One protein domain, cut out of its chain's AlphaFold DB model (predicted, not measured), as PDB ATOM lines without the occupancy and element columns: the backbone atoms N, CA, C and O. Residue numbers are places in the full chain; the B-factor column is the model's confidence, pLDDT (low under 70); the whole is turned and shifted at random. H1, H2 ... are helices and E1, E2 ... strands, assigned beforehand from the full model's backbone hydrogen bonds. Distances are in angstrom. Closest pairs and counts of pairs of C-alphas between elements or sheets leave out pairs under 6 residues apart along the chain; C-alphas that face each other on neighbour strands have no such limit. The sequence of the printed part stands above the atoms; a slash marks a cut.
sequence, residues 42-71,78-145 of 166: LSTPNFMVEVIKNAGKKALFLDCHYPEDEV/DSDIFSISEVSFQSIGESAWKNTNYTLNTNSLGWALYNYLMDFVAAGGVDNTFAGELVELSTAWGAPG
ATOM      1  N   LEU A  42      33.922  -6.434  72.286       62.16
ATOM      2  CA  LEU A  42      32.870  -6.072  73.223       62.16
ATOM      3  C   LEU A  42      31.616  -6.842  72.842       62.16
ATOM      4  O   LEU A  42      31.146  -6.798  71.706       62.16
ATOM      5  N   SER A  43      31.072  -7.573  73.810       66.19
ATOM      6  CA  SER A  43      29.831  -8.297  73.610       66.19
ATOM      7  C   SER A  43      28.650  -7.418  74.006       66.19
ATOM      8  O   SER A  43      28.437  -7.170  75.192       66.19
ATOM      9  N   THR A  44      27.860  -6.995  73.019       78.44
ATOM     10  CA  THR A  44      26.647  -6.179  73.170       78.44
ATOM     11  C   THR A  44      25.391  -7.034  72.933       78.44
ATOM     12  O   THR A  44      24.793  -7.019  71.858       78.44
ATOM     13  N   PRO A  45      24.975  -7.870  73.906       80.88
ATOM     14  CA  PRO A  45      23.811  -8.731  73.740       80.88
ATOM     15  C   PRO A  45      22.521  -7.915  73.721       80.88
ATOM     16  O   PRO A  45      22.298  -7.081  74.594       80.88
ATOM     17  N   ASN A  46      21.594  -8.254  72.826       85.19
ATOM     18  CA  ASN A  46      20.213  -7.800  72.991       85.19
ATOM     19  C   ASN A  46      19.666  -8.305  74.332       85.19
ATOM     20  O   ASN A  46      19.901  -9.457  74.735       85.19
ATOM     21  N   PHE A  47      18.929  -7.441  75.019       86.62
ATOM     22  CA  PHE A  47      18.364  -7.739  76.321       86.62
ATOM     23  C   PHE A  47      16.896  -7.345  76.380       86.62
ATOM     24  O   PHE A  47      16.435  -6.399  75.759       86.62
ATOM     25  N   MET A  48      16.149  -8.106  77.162       88.06
ATOM     26  CA  MET A  48      14.715  -7.972  77.292       88.06
ATOM     27  C   MET A  48      14.376  -7.582  78.717       88.06
ATOM     28  O   MET A  48      14.729  -8.292  79.664       88.06
ATOM     29  N   VAL A  49      13.663  -6.471  78.860       88.44
ATOM     30  CA  VAL A  49      13.180  -5.971  80.144       88.44
ATOM     31  C   VAL A  49      11.732  -6.406  80.319       88.44
ATOM     32  O   VAL A  49      10.839  -5.985  79.587       88.44
ATOM     33  N   GLU A  50      11.488  -7.257  81.306       87.31
ATOM     34  CA  GLU A  50      10.157  -7.638  81.762       87.31
ATOM     35  C   GLU A  50       9.800  -6.815  83.002       87.31
ATOM     36  O   GLU A  50      10.489  -6.883  84.019       87.31
ATOM     37  N   VAL A  51       8.681  -6.091  82.960       85.75
ATOM     38  CA  VAL A  51       8.165  -5.330  84.101       85.75
ATOM     39  C   VAL A  51       6.795  -5.848  84.522       85.75
ATOM     40  O   VAL A  51       5.819  -5.807  83.766       85.75
ATOM     41  N   ILE A  52       6.706  -6.296  85.774       83.88
ATOM     42  CA  ILE A  52       5.484  -6.786  86.408       83.88
ATOM     43  C   ILE A  52       5.082  -5.822  87.521       83.88
ATOM     44  O   ILE A  52       5.734  -5.731  88.564       83.88
ATOM     45  N   LYS A  53       3.949  -5.141  87.332       82.12
ATOM     46  CA  LYS A  53       3.327  -4.341  88.394       82.12
ATOM     47  C   LYS A  53       2.553  -5.239  89.353       82.12
ATOM     48  O   LYS A  53       1.872  -6.175  88.931       82.12
ATOM     49  N   ASN A  54       2.632  -4.936  90.644       67.12
ATOM     50  CA  ASN A  54       1.999  -5.731  91.692       67.12
ATOM     51  C   ASN A  54       0.475  -5.853  91.478       67.12
ATOM     52  O   ASN A  54      -0.193  -4.878  91.135       67.12
ATOM     53  N   ALA A  55      -0.069  -7.064  91.651       60.88
ATOM     54  CA  ALA A  55      -1.445  -7.461  91.299       60.88
ATOM     55  C   ALA A  55      -1.823  -7.400  89.797       60.88
ATOM     56  O   ALA A  55      -2.979  -7.650  89.435       60.88
ATOM     57  N   GLY A  56      -0.869  -7.114  88.907       62.59
ATOM     58  CA  GLY A  56      -1.065  -7.178  87.464       62.59
ATOM     59  C   GLY A  56      -1.175  -8.622  86.976       62.59
ATOM     60  O   GLY A  56      -0.397  -9.485  87.361       62.59
ATOM     61  N   LYS A  57      -2.134  -8.892  86.084       75.31
ATOM     62  CA  LYS A  57      -2.168 -10.140  85.292       75.31
ATOM     63  C   LYS A  57      -1.331 -10.034  84.016       75.31
ATOM     64  O   LYS A  57      -1.379 -10.940  83.192       75.31
ATOM     65  N   LYS A  58      -0.643  -8.908  83.818       79.75
ATOM     66  CA  LYS A  58       0.108  -8.585  82.608       79.75
ATOM     67  C   LYS A  58       1.513  -8.125  82.969       79.75
ATOM     68  O   LYS A  58       1.675  -7.386  83.936       79.75
ATOM     69  N   ALA A  59       2.466  -8.552  82.163       84.69
ATOM     70  CA  ALA A  59       3.841  -8.106  82.139       84.69
ATOM     71  C   ALA A  59       4.049  -7.242  80.888       84.69
ATOM     72  O   ALA A  59       3.478  -7.522  79.826       84.69
ATOM     73  N   LEU A  60       4.813  -6.167  81.046       86.62
ATOM     74  CA  LEU A  60       5.310  -5.343  79.951       86.62
ATOM     75  C   LEU A  60       6.682  -5.880  79.552       86.62
ATOM     76  O   LEU A  60       7.548  -5.997  80.410       86.62
ATOM     77  N   PHE A  61       6.858  -6.199  78.279       87.94
ATOM     78  CA  PHE A  61       8.121  -6.640  77.703       87.94
ATOM     79  C   PHE A  61       8.651  -5.543  76.793       87.94
ATOM     80  O   PHE A  61       7.933  -5.096  75.895       87.94
ATOM     81  N   LEU A  62       9.887  -5.122  77.032       89.00
ATOM     82  CA  LEU A  62      10.618  -4.190  76.187       89.00
ATOM     83  C   LEU A  62      11.842  -4.916  75.634       89.00
ATOM     84  O   LEU A  62      12.614  -5.484  76.405       89.00
ATOM     85  N   ASP A  63      11.967  -4.939  74.313       88.69
ATOM     86  CA  ASP A  63      13.126  -5.487  73.616       88.69
ATOM     87  C   ASP A  63      14.133  -4.365  73.373       88.69
ATOM     88  O   ASP A  63      13.823  -3.389  72.683       88.69
ATOM     89  N   CYS A  64      15.305  -4.483  73.988       89.25
ATOM     90  CA  CYS A  64      16.361  -3.485  73.978       89.25
ATOM     91  C   CYS A  64      17.576  -4.017  73.217       89.25
ATOM     92  O   CYS A  64      17.971  -5.179  73.350       89.25
ATOM     93  N   HIS A  65      18.189  -3.138  72.435       86.88
ATOM     94  CA  HIS A  65      19.372  -3.441  71.646       86.88
ATOM     95  C   HIS A  65      20.377  -2.302  71.740       86.88
ATOM     96  O   HIS A  65      20.016  -1.157  72.023       86.88
ATOM     97  N   TYR A  66      21.632  -2.639  71.480       83.25
ATOM     98  CA  TYR A  66      22.697  -1.664  71.317       83.25
ATOM     99  C   TYR A  66      22.754  -1.288  69.831       83.25
ATOM    100  O   TYR A  66      22.881  -2.192  68.999       83.25
ATOM    101  N   PRO A  67      22.591  -0.007  69.466       75.94
ATOM    102  CA  PRO A  67      22.749   0.423  68.082       75.94
ATOM    103  C   PRO A  67      24.190   0.170  67.608       75.94
ATOM    104  O   PRO A  67      25.145   0.429  68.335       75.94
ATOM    105  N   GLU A  68      24.349  -0.364  66.393       60.62
ATOM    106  CA  GLU A  68      25.656  -0.753  65.828       60.62
ATOM    107  C   GLU A  68      26.509   0.453  65.381       60.62
ATOM    108  O   GLU A  68      27.713   0.308  65.188       60.62
ATOM    109  N   ASP A  69      25.913   1.642  65.235       49.41
ATOM    110  CA  ASP A  69      26.521   2.785  64.534       49.41
ATOM    111  C   ASP A  69      27.302   3.784  65.421       49.41
ATOM    112  O   ASP A  69      27.817   4.770  64.894       49.41
ATOM    113  N   GLU A  70      27.436   3.586  66.741       45.34
ATOM    114  CA  GLU A  70      27.959   4.649  67.632       45.34
ATOM    115  C   GLU A  70      28.968   4.189  68.699       45.34
ATOM    116  O   GLU A  70      28.876   4.564  69.863       45.34
ATOM    117  N   VAL A  71      30.000   3.433  68.311       45.50
ATOM    118  CA  VAL A  71      31.193   3.257  69.175       45.50
ATOM    119  C   VAL A  71      32.193   4.426  69.095       45.50
ATOM    120  O   VAL A  71      33.201   4.411  69.792       45.50
ATOM    121  N   ASP A  78      23.823  12.901  76.886       50.09
ATOM    122  CA  ASP A  78      22.410  12.613  76.603       50.09
ATOM    123  C   ASP A  78      22.221  11.549  75.487       50.09
ATOM    124  O   ASP A  78      21.085  11.301  75.077       50.09
ATOM    125  N   SER A  79      23.287  10.915  74.964       61.47
ATOM    126  CA  SER A  79      23.131   9.786  74.033       61.47
ATOM    127  C   SER A  79      22.816   8.491  74.795       61.47
ATOM    128  O   SER A  79      23.542   8.049  75.690       61.47
ATOM    129  N   ASP A  80      21.672   7.880  74.479       73.94
ATOM    130  CA  ASP A  80      21.253   6.618  75.084       73.94
ATOM    131  C   ASP A  80      22.118   5.458  74.558       73.94
ATOM    132  O   ASP A  80      22.147   5.184  73.360       73.94
ATOM    133  N   ILE A  81      22.776   4.718  75.462       82.12
ATOM    134  CA  ILE A  81      23.667   3.588  75.111       82.12
ATOM    135  C   ILE A  81      22.882   2.417  74.493       82.12
ATOM    136  O   ILE A  81      23.427   1.576  73.776       82.12
ATOM    137  N   PHE A  82      21.585   2.339  74.780       87.12
ATOM    138  CA  PHE A  82      20.692   1.320  74.253       87.12
ATOM    139  C   PHE A  82      19.400   1.952  73.747       87.12
ATOM    140  O   PHE A  82      18.952   2.989  74.225       87.12
ATOM    141  N   SER A  83      18.757   1.275  72.804       87.75
ATOM    142  CA  SER A  83      17.473   1.686  72.246       87.75
ATOM    143  C   SER A  83      16.429   0.587  72.392       87.75
ATOM    144  O   SER A  83      16.727  -0.608  72.314       87.75
ATOM    145  N   ILE A  84      15.171   0.983  72.585       88.06
ATOM    146  CA  ILE A  84      14.042   0.046  72.632       88.06
ATOM    147  C   ILE A  84      13.553  -0.182  71.198       88.06
ATOM    148  O   ILE A  84      13.113   0.764  70.552       88.06
ATOM    149  N   SER A  85      13.581  -1.422  70.710       86.81
ATOM    150  CA  SER A  85      13.083  -1.811  69.378       86.81
ATOM    151  C   SER A  85      11.584  -2.076  69.379       86.81
ATOM    152  O   SER A  85      10.834  -1.643  68.497       86.81
ATOM    153  N   GLU A  86      11.134  -2.826  70.381       88.19
ATOM    154  CA  GLU A  86       9.769  -3.322  70.442       88.19
ATOM    155  C   GLU A  86       9.240  -3.320  71.866       88.19
ATOM    156  O   GLU A  86       9.953  -3.553  72.840       88.19
ATOM    157  N   VAL A  87       7.939  -3.077  71.977       87.44
ATOM    158  CA  VAL A  87       7.211  -3.108  73.237       87.44
ATOM    159  C   VAL A  87       6.006  -4.016  73.078       87.44
ATOM    160  O   VAL A  87       5.214  -3.871  72.148       87.44
ATOM    161  N   SER A  88       5.827  -4.951  74.001       86.75
ATOM    162  CA  SER A  88       4.690  -5.866  73.984       86.75
ATOM    163  C   SER A  88       4.122  -6.100  75.380       86.75
ATOM    164  O   SER A  88       4.792  -5.945  76.397       86.75
ATOM    165  N   PHE A  89       2.842  -6.463  75.441       84.31
ATOM    166  CA  PHE A  89       2.192  -6.865  76.687       84.31
ATOM    167  C   PHE A  89       1.866  -8.350  76.638       84.31
ATOM    168  O   PHE A  89       1.180  -8.804  75.720       84.31
ATOM    169  N   GLN A  90       2.250  -9.089  77.674       81.19
ATOM    170  CA  GLN A  90       1.911 -10.502  77.807       81.19
ATOM    171  C   GLN A  90       1.175 -10.757  79.118       81.19
ATOM    172  O   GLN A  90       1.367 -10.051  80.101       81.19
ATOM    173  N   SER A  91       0.294 -11.758  79.142       78.56
ATOM    174  CA  SER A  91      -0.388 -12.151  80.377       78.56
ATOM    175  C   SER A  91       0.476 -13.119  81.185       78.56
ATOM    176  O   SER A  91       0.995 -14.097  80.649       78.56
ATOM    177  N   ILE A  92       0.611 -12.858  82.482       68.88
ATOM    178  CA  ILE A  92       1.434 -13.648  83.402       68.88
ATOM    179  C   ILE A  92       0.744 -14.999  83.631       68.88
ATOM    180  O   ILE A  92      -0.401 -15.041  84.081       68.88
ATOM    181  N   GLY A  93       1.440 -16.096  83.315       62.16
ATOM    182  CA  GLY A  93       0.938 -17.470  83.467       62.16
ATOM    183  C   GLY A  93       0.608 -18.199  82.160       62.16
ATOM    184  O   GLY A  93       0.212 -19.361  82.207       62.16
ATOM    185  N   GLU A  94       0.792 -17.565  81.002       60.28
ATOM    186  CA  GLU A  94       0.750 -18.264  79.716       60.28
ATOM    187  C   GLU A  94       2.137 -18.776  79.328       60.28
ATOM    188  O   GLU A  94       3.087 -18.011  79.216       60.28
ATOM    189  N   SER A  95       2.249 -20.088  79.111       55.91
ATOM    190  CA  SER A  95       3.508 -20.769  78.780       55.91
ATOM    191  C   SER A  95       3.975 -20.561  77.336       55.91
ATOM    192  O   SER A  95       5.022 -21.072  76.957       55.91
ATOM    193  N   ALA A  96       3.182 -19.881  76.507       57.44
ATOM    194  CA  ALA A  96       3.469 -19.656  75.098       57.44
ATOM    195  C   ALA A  96       3.263 -18.181  74.757       57.44
ATOM    196  O   ALA A  96       2.243 -17.587  75.122       57.44
ATOM    197  N   TRP A  97       4.221 -17.605  74.030       59.00
ATOM    198  CA  TRP A  97       4.069 -16.288  73.426       59.00
ATOM    199  C   TRP A  97       2.851 -16.318  72.510       59.00
ATOM    200  O   TRP A  97       2.800 -17.068  71.534       59.00
ATOM    201  N   LYS A  98       1.817 -15.548  72.846       59.91
ATOM    202  CA  LYS A  98       0.665 -15.430  71.963       59.91
ATOM    203  C   LYS A  98       1.004 -14.435  70.863       59.91
ATOM    204  O   LYS A  98       1.088 -13.242  71.133       59.91
ATOM    205  N   ASN A  99       1.064 -14.911  69.620       55.28
ATOM    206  CA  ASN A  99       1.128 -14.073  68.411       55.28
ATOM    207  C   ASN A  99      -0.058 -13.093  68.271       55.28
ATOM    208  O   ASN A  99      -0.078 -12.281  67.356       55.28
ATOM    209  N   THR A 100      -1.074 -13.187  69.134       54.81
ATOM    210  CA  THR A 100      -2.209 -12.254  69.191       54.81
ATOM    211  C   THR A 100      -1.970 -11.057  70.111       54.81
ATOM    212  O   THR A 100      -2.838 -10.191  70.204       54.81
ATOM    213  N   ASN A 101      -0.856 -11.024  70.848       67.69
ATOM    214  CA  ASN A 101      -0.501  -9.870  71.663       67.69
ATOM    215  C   ASN A 101      -0.037  -8.731  70.755       67.69
ATOM    216  O   ASN A 101       0.659  -8.949  69.768       67.69
ATOM    217  N   TYR A 102      -0.461  -7.513  71.082       67.19
ATOM    218  CA  TYR A 102      -0.075  -6.332  70.327       67.19
ATOM    219  C   TYR A 102       1.395  -6.019  70.621       67.19
ATOM    220  O   TYR A 102       1.718  -5.558  71.719       67.19
ATOM    221  N   THR A 103       2.259  -6.323  69.655       74.69
ATOM    222  CA  THR A 103       3.642  -5.855  69.617       74.69
ATOM    223  C   THR A 103       3.659  -4.529  68.886       74.69
ATOM    224  O   THR A 103       3.141  -4.406  67.773       74.69
ATOM    225  N   LEU A 104       4.217  -3.529  69.542       79.94
ATOM    226  CA  LEU A 104       4.346  -2.197  69.013       79.94
ATOM    227  C   LEU A 104       5.826  -1.920  68.769       79.94
ATOM    228  O   LEU A 104       6.640  -1.981  69.686       79.94
ATOM    229  N   ASN A 105       6.150  -1.628  67.516       79.25
ATOM    230  CA  ASN A 105       7.480  -1.206  67.122       79.25
ATOM    231  C   ASN A 105       7.660   0.287  67.443       79.25
ATOM    232  O   ASN A 105       6.768   1.104  67.179       79.25
ATOM    233  N   THR A 106       8.802   0.637  68.020       79.69
ATOM    234  CA  THR A 106       9.089   1.995  68.497       79.69
ATOM    235  C   THR A 106       9.302   3.002  67.368       79.69
ATOM    236  O   THR A 106       9.012   4.179  67.567       79.69
ATOM    237  N   ASN A 107       9.623   2.566  66.145       76.25
ATOM    238  CA  ASN A 107       9.769   3.447  64.973       76.25
ATOM    239  C   ASN A 107       8.448   4.123  64.566       76.25
ATOM    240  O   ASN A 107       8.440   5.101  63.823       76.25
ATOM    241  N   SER A 108       7.314   3.584  65.023       76.50
ATOM    242  CA  SER A 108       5.985   4.173  64.812       76.50
ATOM    243  C   SER A 108       5.516   5.042  65.988       76.50
ATOM    244  O   SER A 108       4.411   5.586  65.937       76.50
ATOM    245  N   LEU A 109       6.312   5.159  67.058       80.69
ATOM    246  CA  LEU A 109       5.986   5.982  68.219       80.69
ATOM    247  C   LEU A 109       6.370   7.440  68.005       80.69
ATOM    248  O   LEU A 109       7.354   7.773  67.355       80.69
ATOM    249  N   GLY A 110       5.598   8.332  68.622       84.69
ATOM    250  CA  GLY A 110       6.051   9.704  68.810       84.69
ATOM    251  C   GLY A 110       7.178   9.757  69.843       84.69
ATOM    252  O   GLY A 110       7.114   9.059  70.856       84.69
ATOM    253  N   TRP A 111       8.143  10.650  69.623       83.81
ATOM    254  CA  TRP A 111       9.291  10.898  70.508       83.81
ATOM    255  C   TRP A 111       8.905  11.029  71.994       83.81
ATOM    256  O   TRP A 111       9.534  10.435  72.856       83.81
ATOM    257  N   ALA A 112       7.802  11.719  72.306       87.75
ATOM    258  CA  ALA A 112       7.367  11.921  73.689       87.75
ATOM    259  C   ALA A 112       6.986  10.614  74.410       87.75
ATOM    260  O   ALA A 112       7.185  10.492  75.616       87.75
ATOM    261  N   LEU A 113       6.420   9.638  73.688       86.19
ATOM    262  CA  LEU A 113       6.084   8.337  74.269       86.19
ATOM    263  C   LEU A 113       7.323   7.443  74.372       86.19
ATOM    264  O   LEU A 113       7.425   6.682  75.328       86.19
ATOM    265  N   TYR A 114       8.256   7.563  73.428       87.38
ATOM    266  CA  TYR A 114       9.553   6.896  73.506       87.38
ATOM    267  C   TYR A 114      10.337   7.348  74.747       87.38
ATOM    268  O   TYR A 114      10.687   6.508  75.571       87.38
ATOM    269  N   ASN A 115      10.474   8.660  74.968       86.75
ATOM    270  CA  ASN A 115      11.157   9.197  76.151       86.75
ATOM    271  C   ASN A 115      10.494   8.730  77.453       86.75
ATOM    272  O   ASN A 115      11.176   8.348  78.392       86.75
ATOM    273  N   TYR A 116       9.158   8.667  77.495       88.44
ATOM    274  CA  TYR A 116       8.456   8.137  78.667       88.44
ATOM    275  C   TYR A 116       8.775   6.656  78.939       88.44
ATOM    276  O   TYR A 116       8.793   6.228  80.093       88.44
ATOM    277  N   LEU A 117       8.987   5.849  77.894       87.12
ATOM    278  CA  LEU A 117       9.394   4.452  78.051       87.12
ATOM    279  C   LEU A 117      10.833   4.351  78.561       87.12
ATOM    280  O   LEU A 117      11.072   3.561  79.469       87.12
ATOM    281  N   MET A 118      11.747   5.173  78.042       86.25
ATOM    282  CA  MET A 118      13.127   5.253  78.533       86.25
ATOM    283  C   MET A 118      13.167   5.668  80.008       86.25
ATOM    284  O   MET A 118      13.719   4.940  80.831       86.25
ATOM    285  N   ASP A 119      12.453   6.734  80.380       86.00
ATOM    286  CA  ASP A 119      12.312   7.179  81.773       86.00
ATOM    287  C   ASP A 119      11.737   6.075  82.675       86.00
ATOM    288  O   ASP A 119      12.135   5.920  83.829       86.00
ATOM    289  N   PHE A 120      10.779   5.292  82.167       84.94
ATOM    290  CA  PHE A 120      10.164   4.197  82.916       84.94
ATOM    291  C   PHE A 120      11.144   3.047  83.183       84.94
ATOM    292  O   PHE A 120      11.138   2.478  84.275       84.94
ATOM    293  N   VAL A 121      11.978   2.712  82.200       84.62
ATOM    294  CA  VAL A 121      13.006   1.666  82.304       84.62
ATOM    295  C   VAL A 121      14.149   2.135  83.218       84.62
ATOM    296  O   VAL A 121      14.533   1.400  84.133       84.62
ATOM    297  N   ALA A 122      14.567   3.399  83.098       84.31
ATOM    298  CA  ALA A 122      15.561   4.034  83.966       84.31
ATOM    299  C   ALA A 122      15.091   4.140  85.427       84.31
ATOM    300  O   ALA A 122      15.830   3.803  86.351       84.31
ATOM    301  N   ALA A 123      13.827   4.508  85.668       82.44
ATOM    302  CA  ALA A 123      13.232   4.491  87.010       82.44
ATOM    303  C   ALA A 123      13.220   3.083  87.638       82.44
ATOM    304  O   ALA A 123      13.161   2.940  88.862       82.44
ATOM    305  N   GLY A 124      13.283   2.052  86.795       77.19
ATOM    306  CA  GLY A 124      13.435   0.654  87.163       77.19
ATOM    307  C   GLY A 124      14.865   0.203  87.478       77.19
ATOM    308  O   GLY A 124      15.057  -0.945  87.878       77.19
ATOM    309  N   GLY A 125      15.857   1.083  87.318       77.88
ATOM    310  CA  GLY A 125      17.278   0.773  87.487       77.88
ATOM    311  C   GLY A 125      17.942   0.177  86.245       77.88
ATOM    312  O   GLY A 125      19.037  -0.362  86.356       77.88
ATOM    313  N   VAL A 126      17.283   0.240  85.084       83.75
ATOM    314  CA  VAL A 126      17.868  -0.125  83.789       83.75
ATOM    315  C   VAL A 126      18.168   1.181  83.054       83.75
ATOM    316  O   VAL A 126      17.340   1.704  82.317       83.75
ATOM    317  N   ASP A 127      19.326   1.760  83.347       85.12
ATOM    318  CA  ASP A 127      19.819   3.012  82.772       85.12
ATOM    319  C   ASP A 127      21.113   2.774  81.970       85.12
ATOM    320  O   ASP A 127      21.556   1.636  81.791       85.12
ATOM    321  N   ASN A 128      21.735   3.849  81.486       82.62
ATOM    322  CA  ASN A 128      23.000   3.774  80.750       82.62
ATOM    323  C   ASN A 128      24.134   3.148  81.589       82.62
ATOM    324  O   ASN A 128      24.973   2.433  81.043       82.62
ATOM    325  N   THR A 129      24.125   3.324  82.917       81.69
ATOM    326  CA  THR A 129      25.114   2.685  83.804       81.69
ATOM    327  C   THR A 129      24.931   1.170  83.797       81.69
ATOM    328  O   THR A 129      25.889   0.431  83.575       81.69
ATOM    329  N   PHE A 130      23.690   0.698  83.954       82.81
ATOM    330  CA  PHE A 130      23.360  -0.725  83.856       82.81
ATOM    331  C   PHE A 130      23.723  -1.304  82.482       82.81
ATOM    332  O   PHE A 130      24.262  -2.408  82.398       82.81
ATOM    333  N   ALA A 131      23.442  -0.572  81.401       80.06
ATOM    334  CA  ALA A 131      23.751  -1.013  80.046       80.06
ATOM    335  C   ALA A 131      25.263  -1.186  79.827       80.06
ATOM    336  O   ALA A 131      25.665  -2.176  79.217       80.06
ATOM    337  N   GLY A 132      26.092  -0.280  80.360       75.50
ATOM    338  CA  GLY A 132      27.552  -0.407  80.338       75.50
ATOM    339  C   GLY A 132      28.055  -1.606  81.150       75.50
ATOM    340  O   GLY A 132      28.815  -2.430  80.640       75.50
ATOM    341  N   GLU A 133      27.557  -1.778  82.381       78.06
ATOM    342  CA  GLU A 133      27.889  -2.939  83.221       78.06
ATOM    343  C   GLU A 133      27.481  -4.270  82.563       78.06
ATOM    344  O   GLU A 133      28.178  -5.279  82.698       78.06
ATOM    345  N   LEU A 134      26.367  -4.293  81.821       76.81
ATOM    346  CA  LEU A 134      25.900  -5.478  81.103       76.81
ATOM    347  C   LEU A 134      26.835  -5.863  79.949       76.81
ATOM    348  O   LEU A 134      27.066  -7.057  79.741       76.81
ATOM    349  N   VAL A 135      27.404  -4.887  79.235       73.81
ATOM    350  CA  VAL A 135      28.418  -5.124  78.193       73.81
ATOM    351  C   VAL A 135      29.689  -5.697  78.807       73.81
ATOM    352  O   VAL A 135      30.209  -6.706  78.321       73.81
ATOM    353  N   GLU A 136      30.168  -5.125  79.914       74.12
ATOM    354  CA  GLU A 136      31.332  -5.658  80.629       74.12
ATOM    355  C   GLU A 136      31.080  -7.086  81.126       74.12
ATOM    356  O   GLU A 136      31.911  -7.977  80.931       74.12
ATOM    357  N   LEU A 137      29.906  -7.337  81.715       74.00
ATOM    358  CA  LEU A 137      29.503  -8.656  82.191       74.00
ATOM    359  C   LEU A 137      29.410  -9.663  81.039       74.00
ATOM    360  O   LEU A 137      29.925 -10.777  81.155       74.00
ATOM    361  N   SER A 138      28.780  -9.283  79.926       68.81
ATOM    362  CA  SER A 138      28.652 -10.138  78.745       68.81
ATOM    363  C   SER A 138      30.015 -10.449  78.143       68.81
ATOM    364  O   SER A 138      30.301 -11.606  77.848       68.81
ATOM    365  N   THR A 139      30.902  -9.460  78.044       67.50
ATOM    366  CA  THR A 139      32.271  -9.629  77.536       67.50
ATOM    367  C   THR A 139      33.087 -10.547  78.451       67.50
ATOM    368  O   THR A 139      33.733 -11.493  77.987       67.50
ATOM    369  N   ALA A 140      32.981 -10.357  79.771       67.50
ATOM    370  CA  ALA A 140      33.640 -11.193  80.772       67.50
ATOM    371  C   ALA A 140      33.149 -12.651  80.767       67.50
ATOM    372  O   ALA A 140      33.908 -13.548  81.130       67.50
ATOM    373  N   TRP A 141      31.902 -12.915  80.366       63.78
ATOM    374  CA  TRP A 141      31.349 -14.272  80.255       63.78
ATOM    375  C   TRP A 141      31.556 -14.881  78.861       63.78
ATOM    376  O   TRP A 141      31.807 -16.084  78.738       63.78
ATOM    377  N   GLY A 142      31.489 -14.058  77.817       59.56
ATOM    378  CA  GLY A 142      31.632 -14.433  76.416       59.56
ATOM    379  C   GLY A 142      33.046 -14.895  76.079       59.56
ATOM    380  O   GLY A 142      33.213 -16.001  75.562       59.56
ATOM    381  N   ALA A 143      34.074 -14.125  76.451       61.41
ATOM    382  CA  ALA A 143      35.464 -14.448  76.116       61.41
ATOM    383  C   ALA A 143      35.948 -15.797  76.713       61.41
ATOM    384  O   ALA A 143      36.479 -16.635  75.970       61.41
ATOM    385  N   PRO A 144      35.707 -16.119  78.003       61.88
ATOM    386  CA  PRO A 144      35.993 -17.451  78.541       61.88
ATOM    387  C   PRO A 144      35.117 -18.551  77.928       61.88
ATOM    388  O   PRO A 144      35.579 -19.688  77.786       61.88
ATOM    389  N   GLY A 145      33.869 -18.230  77.564       56.94
ATOM    390  CA  GLY A 145      32.929 -19.141  76.912       56.94
ATOM    391  C   GLY A 145      33.409 -19.592  75.533       56.94
ATOM    392  O   GLY A 145      33.452 -20.795  75.268       56.94
TER     393      GLY A 145
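AT A GLANCE: This is residues 42 to 71 and 78 to 145 of the 166 residues of the protein "Complement component 1 Q subcomponent-binding protein, mitochondrial" of Lynx pardinus (UniProt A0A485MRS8). A twisted wall of four antiparallel strands has one helix, H1, laid across one of its faces; a longer helix, H2, lies beyond the end of the wall where E1 begins and E2 ends, and runs away from H1. Residues 108 to 113, of which 111 to 113 belong to H1, stick out. The 98 printed residues hold E1, E2, E3, E4, H1 and H2 in chain order; the sheet's order is E1 - E2 - E3 - E4, and the class is mixed, helices and strands. The whole is only just compact, close to loose, with a radius of gyration of the C-alphas of 14.7 A and spans of 37 by 34 by 25 A.

IN THESE COORDINATES: Find C-alpha 47 at (18.364, -7.739, 76.321); there E1 begins and runs 16.4 A through residues 47 to 52. E2 is residues 58 to 65, 22.8 A; E3 is residues 83 to 91, 24.0 A, and bends by 51 degrees at residue 86; E4 is residues 103 to 105. H1, residues 111 to 123, measures 18.1 A. H2, residues 128 to 145, runs 25.3 A to C-alpha 145 at (32.929, -19.141, 76.912).

HOW THE PARTS SIT: Look first at the hairpin E1 and E2, where N 49 and O 62 are 2.8 A apart. Between E2 and E3, N 61 and O 88 are 2.8 A apart; in the hairpin E3 and E4, N 104 and O 87 are 2.8 A apart. H1 is on the sheet at a height of 9.5 A, over E3 and across the strands, at 74 degrees to E3 on the local plane; their closest C-alphas, of Ile 84 and Met 118, are 7.9 A apart. H2 is only just not on the sheet, with 4 pairs of C-alphas within 10 A, and only just apart from H1, at 8.1 A. In H1 every O i to N i+4 pair is within hydrogen-bond range, in H2 13 of 14.

THE WHOLE: The farthest C-alphas, of Gly 110 and Pro 144, are 41.6 A apart. Residues 72 to 77 are not printed, and C-alphas 71 and 78 are 14.8 A apart across this cut. The link from E3 to E4 is long. The mean pLDDT of the printed part is 76.0; look for values under 70 at residues 92 to 102 and 138 to 145, among others.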